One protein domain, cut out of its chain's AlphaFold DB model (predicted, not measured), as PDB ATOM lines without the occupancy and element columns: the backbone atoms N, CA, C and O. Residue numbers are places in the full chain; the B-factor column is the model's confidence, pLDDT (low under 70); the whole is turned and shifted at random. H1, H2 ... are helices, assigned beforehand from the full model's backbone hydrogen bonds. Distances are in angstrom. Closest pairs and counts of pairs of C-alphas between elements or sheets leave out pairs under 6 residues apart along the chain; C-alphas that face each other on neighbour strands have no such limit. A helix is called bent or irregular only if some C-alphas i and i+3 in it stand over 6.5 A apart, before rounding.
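AT A GLANCE: This is residues 80 to 138 of the 138 residues of the protein "TerB_C domain-containing protein" of bioreactor metagenome (UniProt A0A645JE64). A single long helix, H3, makes one side of this small all-helix domain, with the short helix H2 meeting its first end at a corner and the short H1 and the irregular H4 lying across from H3 on the other side. The long link of residues 114 to 126 folds back from the far end of H3 and passes between H3 and H4. The printed part has 59 residues with four named helices, in the order H1, H2, H3, H4, and no named strand. The whole is compact, with a radius of gyration of the C-alphas of 11.2 A, and rounded, with spans of 28 by 22 by 19 A.

HOW THE PARTS SIT: H3, residues 99 to 113, is the longest helix. It touches H2, residues 88 to 94, with its residues 99 to 102 alone. The closest C-alphas of H2 and H3 are those of Ala 92 and Thr 99, 5.3 A apart. These two helices stand at a steep tilt of 63 degrees and run opposite ways. H1, residues 80 to 83, and H2 only just touch, and only at the corner by their link, with 3 pairs of C-alphas within 8 A; the closest are those of Val 82 and Leu 88, at 5.9 A. H4, residues 127 to 136, only just touches H1, also with 3 pairs within 8 A; their closest C-alphas are those of Leu 83 and Lys 134, at 7.2 A. H3 and H4 are apart, as are H1 and H3, and H2 and H4. In H2 and H3 every O i to N i+4 pair is within hydrogen-bond range, in H4 4 of 6 are, and H1 is too short for such a pair.

IN THESE COORDINATES: H3 runs 21.2 A from C-alpha 99 at (-32.392, 8.479, 28.778) to C-alpha 113 at (-22.441, 26.838, 25.400). H4 covers 14.8 A and ends with C-alpha 136 at (-17.949, 17.632, 16.186). H4 is irregular: C-alphas 128 and 131 are 7.2 A apart. H2 measures 9.9 A from first to last C-alpha. H1 measures 5.0 A and begins with C-alpha 80 at (-23.198, 9.223, 18.142).

THE WHOLE: The two C-alphas farthest apart are those of Glu 94 and Gly 115, at 29.9 A, while the first and last printed C-alphas, of Glu 80 and Lys 138, are 9.7 A apart. The printed part has no cut and ends at the chain's last residue, 138. The links from H1 to H2 and from H2 to H3 are tight, with 4 residues each, and the link from H3 to H4 is long, with 13 residues. The mean pLDDT of the printed part is 87.6, and residue 138 alone is under 70.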
ATOM      1  N   GLU A  80     -23.577  10.122  19.238       88.69
ATOM      2  CA  GLU A  80     -23.198   9.223  18.142       88.69
ATOM      3  C   GLU A  80     -24.292   8.180  17.838       88.69
ATOM      4  O   GLU A  80     -24.626   7.944  16.672       88.69
ATOM      5  N   VAL A  81     -24.898   7.596  18.879       88.62
ATOM      6  CA  VAL A  81     -26.010   6.637  18.762       88.62
ATOM      7  C   VAL A  81     -27.219   7.295  18.095       88.62
ATOM      8  O   VAL A  81     -27.773   6.727  17.150       88.62
ATOM      9  N   VAL A  82     -27.586   8.508  18.522       88.06
ATOM     10  CA  VAL A  82     -28.708   9.258  17.934       88.06
ATOM     11  C   VAL A  82     -28.419   9.665  16.490       88.06
ATOM     12  O   VAL A  82     -29.288   9.525  15.631       88.06
ATOM     13  N   LEU A  83     -27.194  10.099  16.180       86.50
ATOM     14  CA  LEU A  83     -26.789  10.437  14.811       86.50
ATOM     15  C   LEU A  83     -26.800   9.231  13.867       86.50
ATOM     16  O   LEU A  83     -27.123   9.381  12.687       86.50
ATOM     17  N   CYS A  84     -26.466   8.037  14.363       84.69
ATOM     18  CA  CYS A  84     -26.573   6.798  13.592       84.69
ATOM     19  C   CYS A  84     -28.028   6.349  13.373       84.69
ATOM     20  O   CYS A  84     -28.261   5.430  12.587       84.69
ATOM     21  N   GLY A  85     -29.002   6.977  14.044       81.62
ATOM     22  CA  GLY A  85     -30.400   6.546  14.037       81.62
ATOM     23  C   GLY A  85     -30.634   5.260  14.835       81.62
ATOM     24  O   GLY A  85     -31.584   4.531  14.557       81.62
ATOM     25  N   SER A  86     -29.747   4.962  15.785       85.00
ATOM     26  CA  SER A  86     -29.871   3.829  16.699       85.00
ATOM     27  C   SER A  86     -30.710   4.208  17.926       85.00
ATOM     28  O   SER A  86     -30.874   5.383  18.255       85.00
ATOM     29  N   ASP A  87     -31.223   3.206  18.642       85.62
ATOM     30  CA  ASP A  87     -32.020   3.422  19.851       85.62
ATOM     31  C   ASP A  87     -31.173   3.968  21.011       85.62
ATOM     32  O   ASP A  87     -30.520   3.215  21.740       85.62
ATOM     33  N   LEU A  88     -31.255   5.281  21.254       86.06
ATOM     34  CA  LEU A  88     -30.630   5.915  22.420       86.06
ATOM     35  C   LEU A  88     -31.107   5.293  23.738       86.06
ATOM     36  O   LEU A  88     -30.329   5.147  24.678       86.06
ATOM     37  N   LYS A  89     -32.377   4.876  23.798       87.44
ATOM     38  CA  LYS A  89     -32.936   4.197  24.973       87.44
ATOM     39  C   LYS A  89     -32.176   2.919  25.318       87.44
ATOM     40  O   LYS A  89     -31.910   2.683  26.490       87.44
ATOM     41  N   ALA A  90     -31.791   2.126  24.317       87.81
ATOM     42  CA  ALA A  90     -31.033   0.898  24.535       87.81
ATOM     43  C   ALA A  90     -29.615   1.189  25.054       87.81
ATOM     44  O   ALA A  90     -29.135   0.502  25.952       87.81
ATOM     45  N   PHE A  91     -28.973   2.241  24.537       88.31
ATOM     46  CA  PHE A  91     -27.666   2.692  25.021       88.31
ATOM     47  C   PHE A  91     -27.722   3.200  26.470       88.31
ATOM     48  O   PHE A  91     -26.856   2.877  27.282       88.31
ATOM     49  N   ALA A  92     -28.755   3.972  26.806       87.88
ATOM     50  CA  ALA A  92     -28.962   4.482  28.157       87.88
ATOM     51  C   ALA A  92     -29.195   3.340  29.166       87.88
ATOM     52  O   ALA A  92     -28.591   3.340  30.240       87.88
ATOM     53  N   ASP A  93     -29.989   2.330  28.786       88.69
ATOM     54  CA  ASP A  93     -30.230   1.124  29.592       88.69
ATOM     55  C   ASP A  93     -28.928   0.333  29.833       88.69
ATOM     56  O   ASP A  93     -28.637  -0.044  30.969       88.69
ATOM     57  N   GLU A  94     -28.078   0.186  28.806       88.31
ATOM     58  CA  GLU A  94     -26.746  -0.434  28.930       88.31
ATOM     59  C   GLU A  94     -25.830   0.347  29.885       88.31
ATOM     60  O   GLU A  94     -25.109  -0.243  30.693       88.31
ATOM     61  N   CYS A  95     -25.889   1.679  29.834       83.06
ATOM     62  CA  CYS A  95     -25.129   2.551  30.726       83.06
ATOM     63  C   CYS A  95     -25.731   2.650  32.141       83.06
ATOM     64  O   CYS A  95     -25.134   3.304  32.996       83.06
ATOM     65  N   ALA A  96     -26.879   2.009  32.405       86.12
ATOM     66  CA  ALA A  96     -27.661   2.135  33.638       86.12
ATOM     67  C   ALA A  96     -28.011   3.596  33.999       86.12
ATOM     68  O   ALA A  96     -28.076   3.961  35.177       86.12
ATOM     69  N   VAL A  97     -28.239   4.435  32.984       85.81
ATOM     70  CA  VAL A  97     -28.610   5.853  33.111       85.81
ATOM     71  C   VAL A  97     -29.975   6.072  32.460       85.81
ATOM     72  O   VAL A  97     -30.310   5.457  31.454       85.81
ATOM     73  N   MET A  98     -30.793   6.955  33.031       86.88
ATOM     74  CA  MET A  98     -32.080   7.307  32.431       86.88
ATOM     75  C   MET A  98     -31.862   8.139  31.166       86.88
ATOM     76  O   MET A  98     -31.131   9.126  31.198       86.88
ATOM     77  N   THR A  99     -32.519   7.770  30.064       88.25
ATOM     78  CA  THR A  99     -32.392   8.479  28.778       88.25
ATOM     79  C   THR A  99     -32.725   9.962  28.903       88.25
ATOM     80  O   THR A  99     -31.999  10.782  28.361       88.25
ATOM     81  N   GLU A 100     -33.767  10.297  29.670       89.06
ATOM     82  CA  GLU A 100     -34.176  11.679  29.954       89.06
ATOM     83  C   GLU A 100     -33.038  12.473  30.602       89.06
ATOM     84  O   GLU A 100     -32.674  13.521  30.100       89.06
ATOM     85  N   VAL A 101     -32.375  11.913  31.620       90.25
ATOM     86  CA  VAL A 101     -31.247  12.569  32.309       90.25
ATOM     87  C   VAL A 101     -30.067  12.802  31.366       90.25
ATOM     88  O   VAL A 101     -29.371  13.805  31.474       90.25
ATOM     89  N   LEU A 102     -29.830  11.870  30.444       89.69
ATOM     90  CA  LEU A 102     -28.765  11.971  29.446       89.69
ATOM     91  C   LEU A 102     -29.047  13.106  28.453       89.69
ATOM     92  O   LEU A 102     -28.152  13.880  28.127       89.69
ATOM     93  N   ILE A 103     -30.299  13.222  28.018       89.44
ATOM     94  CA  ILE A 103     -30.773  14.277  27.120       89.44
ATOM     95  C   ILE A 103     -30.765  15.623  27.835       89.44
ATOM     96  O   ILE A 103     -30.217  16.575  27.295       89.44
ATOM     97  N   ASP A 104     -31.312  15.693  29.050       91.25
ATOM     98  CA  ASP A 104     -31.317  16.895  29.887       91.25
ATOM     99  C   ASP A 104     -29.892  17.400  30.113       91.25
ATOM    100  O   ASP A 104     -29.639  18.589  29.961       91.25
ATOM    101  N   ALA A 105     -28.935  16.512  30.397       91.62
ATOM    102  CA  ALA A 105     -27.537  16.897  30.574       91.62
ATOM    103  C   ALA A 105     -26.910  17.452  29.280       91.62
ATOM    104  O   ALA A 105     -26.174  18.439  29.317       91.62
ATOM    105  N   ILE A 106     -27.216  16.850  28.126       91.50
ATOM    106  CA  ILE A 106     -26.765  17.338  26.814       91.50
ATOM    107  C   ILE A 106     -27.395  18.702  26.503       91.50
ATOM    108  O   ILE A 106     -26.686  19.624  26.106       91.50
ATOM    109  N   ASN A 107     -28.707  18.839  26.693       92.62
ATOM    110  CA  ASN A 107     -29.459  20.063  26.434       92.62
ATOM    111  C   ASN A 107     -29.056  21.196  27.387       92.62
ATOM    112  O   ASN A 107     -28.893  22.324  26.936       92.62
ATOM    113  N   GLU A 108     -28.804  20.912  28.667       92.94
ATOM    114  CA  GLU A 108     -28.281  21.883  29.636       92.94
ATOM    115  C   GLU A 108     -26.926  22.435  29.173       92.94
ATOM    116  O   GLU A 108     -26.743  23.650  29.082       92.94
ATOM    117  N   LYS A 109     -26.001  21.554  28.774       92.00
ATOM    118  CA  LYS A 109     -24.688  21.960  28.249       92.00
ATOM    119  C   LYS A 109     -24.798  22.726  26.938       92.00
ATOM    120  O   LYS A 109     -24.046  23.672  26.715       92.00
ATOM    121  N   ALA A 110     -25.723  22.329  26.071       91.94
ATOM    122  CA  ALA A 110     -25.971  23.028  24.821       91.94
ATOM    123  C   ALA A 110     -26.540  24.426  25.080       91.94
ATOM    124  O   ALA A 110     -26.093  25.395  24.473       91.94
ATOM    125  N   MET A 111     -27.447  24.560  26.045       90.56
ATOM    126  CA  MET A 111     -27.997  25.843  26.463       90.56
ATOM    127  C   MET A 111     -26.928  26.735  27.116       90.56
ATOM    128  O   MET A 111     -26.933  27.940  26.885       90.56
ATOM    129  N   ASP A 112     -25.972  26.168  27.857       91.25
ATOM    130  CA  ASP A 112     -24.842  26.916  28.426       91.25
ATOM    131  C   ASP A 112     -23.827  27.392  27.370       91.25
ATOM    132  O   ASP A 112     -23.322  28.512  27.467       91.25
ATOM    133  N   CYS A 113     -23.497  26.551  26.382       90.81
ATOM    134  CA  CYS A 113     -22.441  26.838  25.400       90.81
ATOM    135  C   CYS A 113     -22.970  27.528  24.132       90.81
ATOM    136  O   CYS A 113     -22.409  28.521  23.671       90.81
ATOM    137  N   ILE A 114     -24.041  26.986  23.552       89.38
ATOM    138  CA  ILE A 114     -24.630  27.406  22.271       89.38
ATOM    139  C   ILE A 114     -25.819  28.349  22.512       89.38
ATOM    140  O   ILE A 114     -26.120  29.194  21.669       89.38
ATOM    141  N   GLY A 115     -26.474  28.249  23.673       89.50
ATOM    142  CA  GLY A 115     -27.679  29.023  23.979       89.50
ATOM    143  C   GLY A 115     -28.966  28.411  23.431       89.50
ATOM    144  O   GLY A 115     -29.987  29.097  23.423       89.50
ATOM    145  N   ASP A 116     -28.932  27.157  22.973       90.81
ATOM    146  CA  ASP A 116     -30.101  26.462  22.429       90.81
ATOM    147  C   ASP A 116     -30.136  24.977  22.822       90.81
ATOM    148  O   ASP A 116     -29.119  24.397  23.204       90.81
ATOM    149  N   ASN A 117     -31.316  24.367  22.720       90.44
ATOM    150  CA  ASN A 117     -31.511  22.934  22.907       90.44
ATOM    151  C   ASN A 117     -31.208  22.187  21.607       90.44
ATOM    152  O   ASN A 117     -31.671  22.563  20.531       90.44
ATOM    153  N   LEU A 118     -30.469  21.083  21.710       89.69
ATOM    154  CA  LEU A 118     -30.117  20.258  20.552       89.69
ATOM    155  C   LEU A 118     -31.166  19.198  20.251       89.69
ATOM    156  O   LEU A 118     -31.310  18.796  19.097       89.69
ATOM    157  N   MET A 119     -31.849  18.720  21.287       89.69
ATOM    158  CA  MET A 119     -32.750  17.577  21.228       89.69
ATOM    159  C   MET A 119     -34.141  17.944  21.733       89.69
ATOM    160  O   MET A 119     -34.283  18.732  22.669       89.69
ATOM    161  N   ASP A 120     -35.149  17.337  21.115       88.06
ATOM    162  CA  ASP A 120     -36.550  17.401  21.543       88.06
ATOM    163  C   ASP A 120     -36.889  16.273  22.545       88.06
ATOM    164  O   ASP A 120     -36.099  15.341  22.749       88.06
ATOM    165  N   ASP A 121     -38.087  16.322  23.131       83.38
ATOM    166  CA  ASP A 121     -38.641  15.306  24.036       83.38
ATOM    167  C   ASP A 121     -38.721  13.905  23.387       83.38
ATOM    168  O   ASP A 121     -38.698  12.883  24.078       83.38
ATOM    169  N   GLU A 122     -38.772  13.823  22.050       83.44
ATOM    170  CA  GLU A 122     -38.696  12.558  21.296       83.44
ATOM    171  C   GLU A 122     -37.269  11.990  21.140       83.44
ATOM    172  O   GLU A 122     -37.056  11.044  20.376       83.44
ATOM    173  N   PHE A 123     -36.278  12.521  21.862       81.75
ATOM    174  CA  PHE A 123     -34.882  12.054  21.832       81.75
ATOM    175  C   PHE A 123     -34.211  12.192  20.458       81.75
ATOM    176  O   PHE A 123     -33.300  11.439  20.107       81.75
ATOM    177  N   SER A 124     -34.684  13.154  19.669       86.38
ATOM    178  CA  SER A 124     -34.226  13.410  18.308       86.38
ATOM    179  C   SER A 124     -33.526  14.760  18.234       86.38
ATOM    180  O   SER A 124     -34.050  15.756  18.725       86.38
ATOM    181  N   ILE A 125     -32.344  14.788  17.610       89.88
ATOM    182  CA  ILE A 125     -31.604  16.033  17.356       89.88
ATOM    183  C   ILE A 125     -32.327  16.825  16.260       89.88
ATOM    184  O   ILE A 125     -32.683  16.242  15.227       89.88
ATOM    185  N   TYR A 126     -32.493  18.136  16.449       90.69
ATOM    186  CA  TYR A 126     -33.038  19.016  15.412       90.69
ATOM    187  C   TYR A 126     -32.159  19.005  14.156       90.69
ATOM    188  O   TYR A 126     -30.929  18.995  14.235       90.69
ATOM    189  N   ASP A 127     -32.777  19.023  12.974       88.06
ATOM    190  CA  ASP A 127     -32.034  18.980  11.710       88.06
ATOM    191  C   ASP A 127     -31.059  20.157  11.547       88.06
ATOM    192  O   ASP A 127     -29.973  19.952  11.007       88.06
ATOM    193  N   ASP A 128     -31.378  21.332  12.102       88.44
ATOM    194  CA  ASP A 128     -30.495  22.506  12.132       88.44
ATOM    195  C   ASP A 128     -29.159  22.262  12.846       88.44
ATOM    196  O   ASP A 128     -28.188  22.955  12.543       88.44
ATOM    197  N   TYR A 129     -29.109  21.279  13.757       89.19
ATOM    198  CA  TYR A 129     -27.953  20.963  14.598       89.19
ATOM    199  C   TYR A 129     -27.260  19.638  14.262       89.19
ATOM    200  O   TYR A 129     -26.128  19.395  14.688       89.19
ATOM    201  N   LYS A 130     -27.898  18.759  13.480       87.44
ATOM    202  CA  LYS A 130     -27.326  17.448  13.123       87.44
ATOM    203  C   LYS A 130     -25.984  17.561  12.411       87.44
ATOM    204  O   LYS A 130     -25.106  16.735  12.658       87.44
ATOM    205  N   GLU A 131     -25.825  18.527  11.509       87.50
ATOM    206  CA  GLU A 131     -24.580  18.675  10.749       87.50
ATOM    207  C   GLU A 131     -23.419  19.107  11.650       87.50
ATOM    208  O   GLU A 131     -22.330  18.549  11.541       87.50
ATOM    209  N   GLN A 132     -23.667  20.022  12.590       88.06
ATOM    210  CA  GLN A 132     -22.670  20.540  13.527       88.06
ATOM    211  C   GLN A 132     -22.272  19.468  14.542       88.06
ATOM    212  O   GLN A 132     -21.084  19.228  14.744       88.06
ATOM    213  N   VAL A 133     -23.244  18.751  15.118       86.06
ATOM    214  CA  VAL A 133     -22.970  17.630  16.035       86.06
ATOM    215  C   VAL A 133     -22.200  16.515  15.314       86.06
ATOM    216  O   VAL A 133     -21.297  15.904  15.884       86.06
ATOM    217  N   LYS A 134     -22.501  16.264  14.035       87.19
ATOM    218  CA  LYS A 134     -21.772  15.280  13.227       87.19
ATOM    219  C   LYS A 134     -20.339  15.707  12.923       87.19
ATOM    220  O   LYS A 134     -19.462  14.849  12.911       87.19
ATOM    221  N   ASP A 135     -20.103  16.986  12.649       86.19
ATOM    222  CA  ASP A 135     -18.753  17.512  12.428       86.19
ATOM    223  C   ASP A 135     -17.920  17.457  13.718       86.19
ATOM    224  O   ASP A 135     -16.759  17.062  13.695       86.19
ATOM    225  N   LEU A 136     -18.559  17.712  14.862       83.06
ATOM    226  CA  LEU A 136     -17.949  17.632  16.186       83.06
ATOM    227  C   LEU A 136     -17.464  16.239  16.580       83.06
ATOM    228  O   LEU A 136     -16.428  16.121  17.231       83.06
ATOM    229  N   ILE A 137     -18.211  15.189  16.244       78.31
ATOM    230  CA  ILE A 137     -17.902  13.805  16.653       78.31
ATOM    231  C   ILE A 137     -16.909  13.136  15.681       78.31
ATOM    232  O   ILE A 137     -16.420  12.039  15.943       78.31
ATOM    233  N   LYS A 138     -16.584  13.804  14.571       64.62
ATOM    234  CA  LYS A 138     -15.716  13.286  13.511       64.62
ATOM    235  C   LYS A 138     -14.227  13.264  13.868       64.62
ATOM    236  O   LYS A 138     -13.774  14.095  14.687       64.62
TER     237      LYS A 138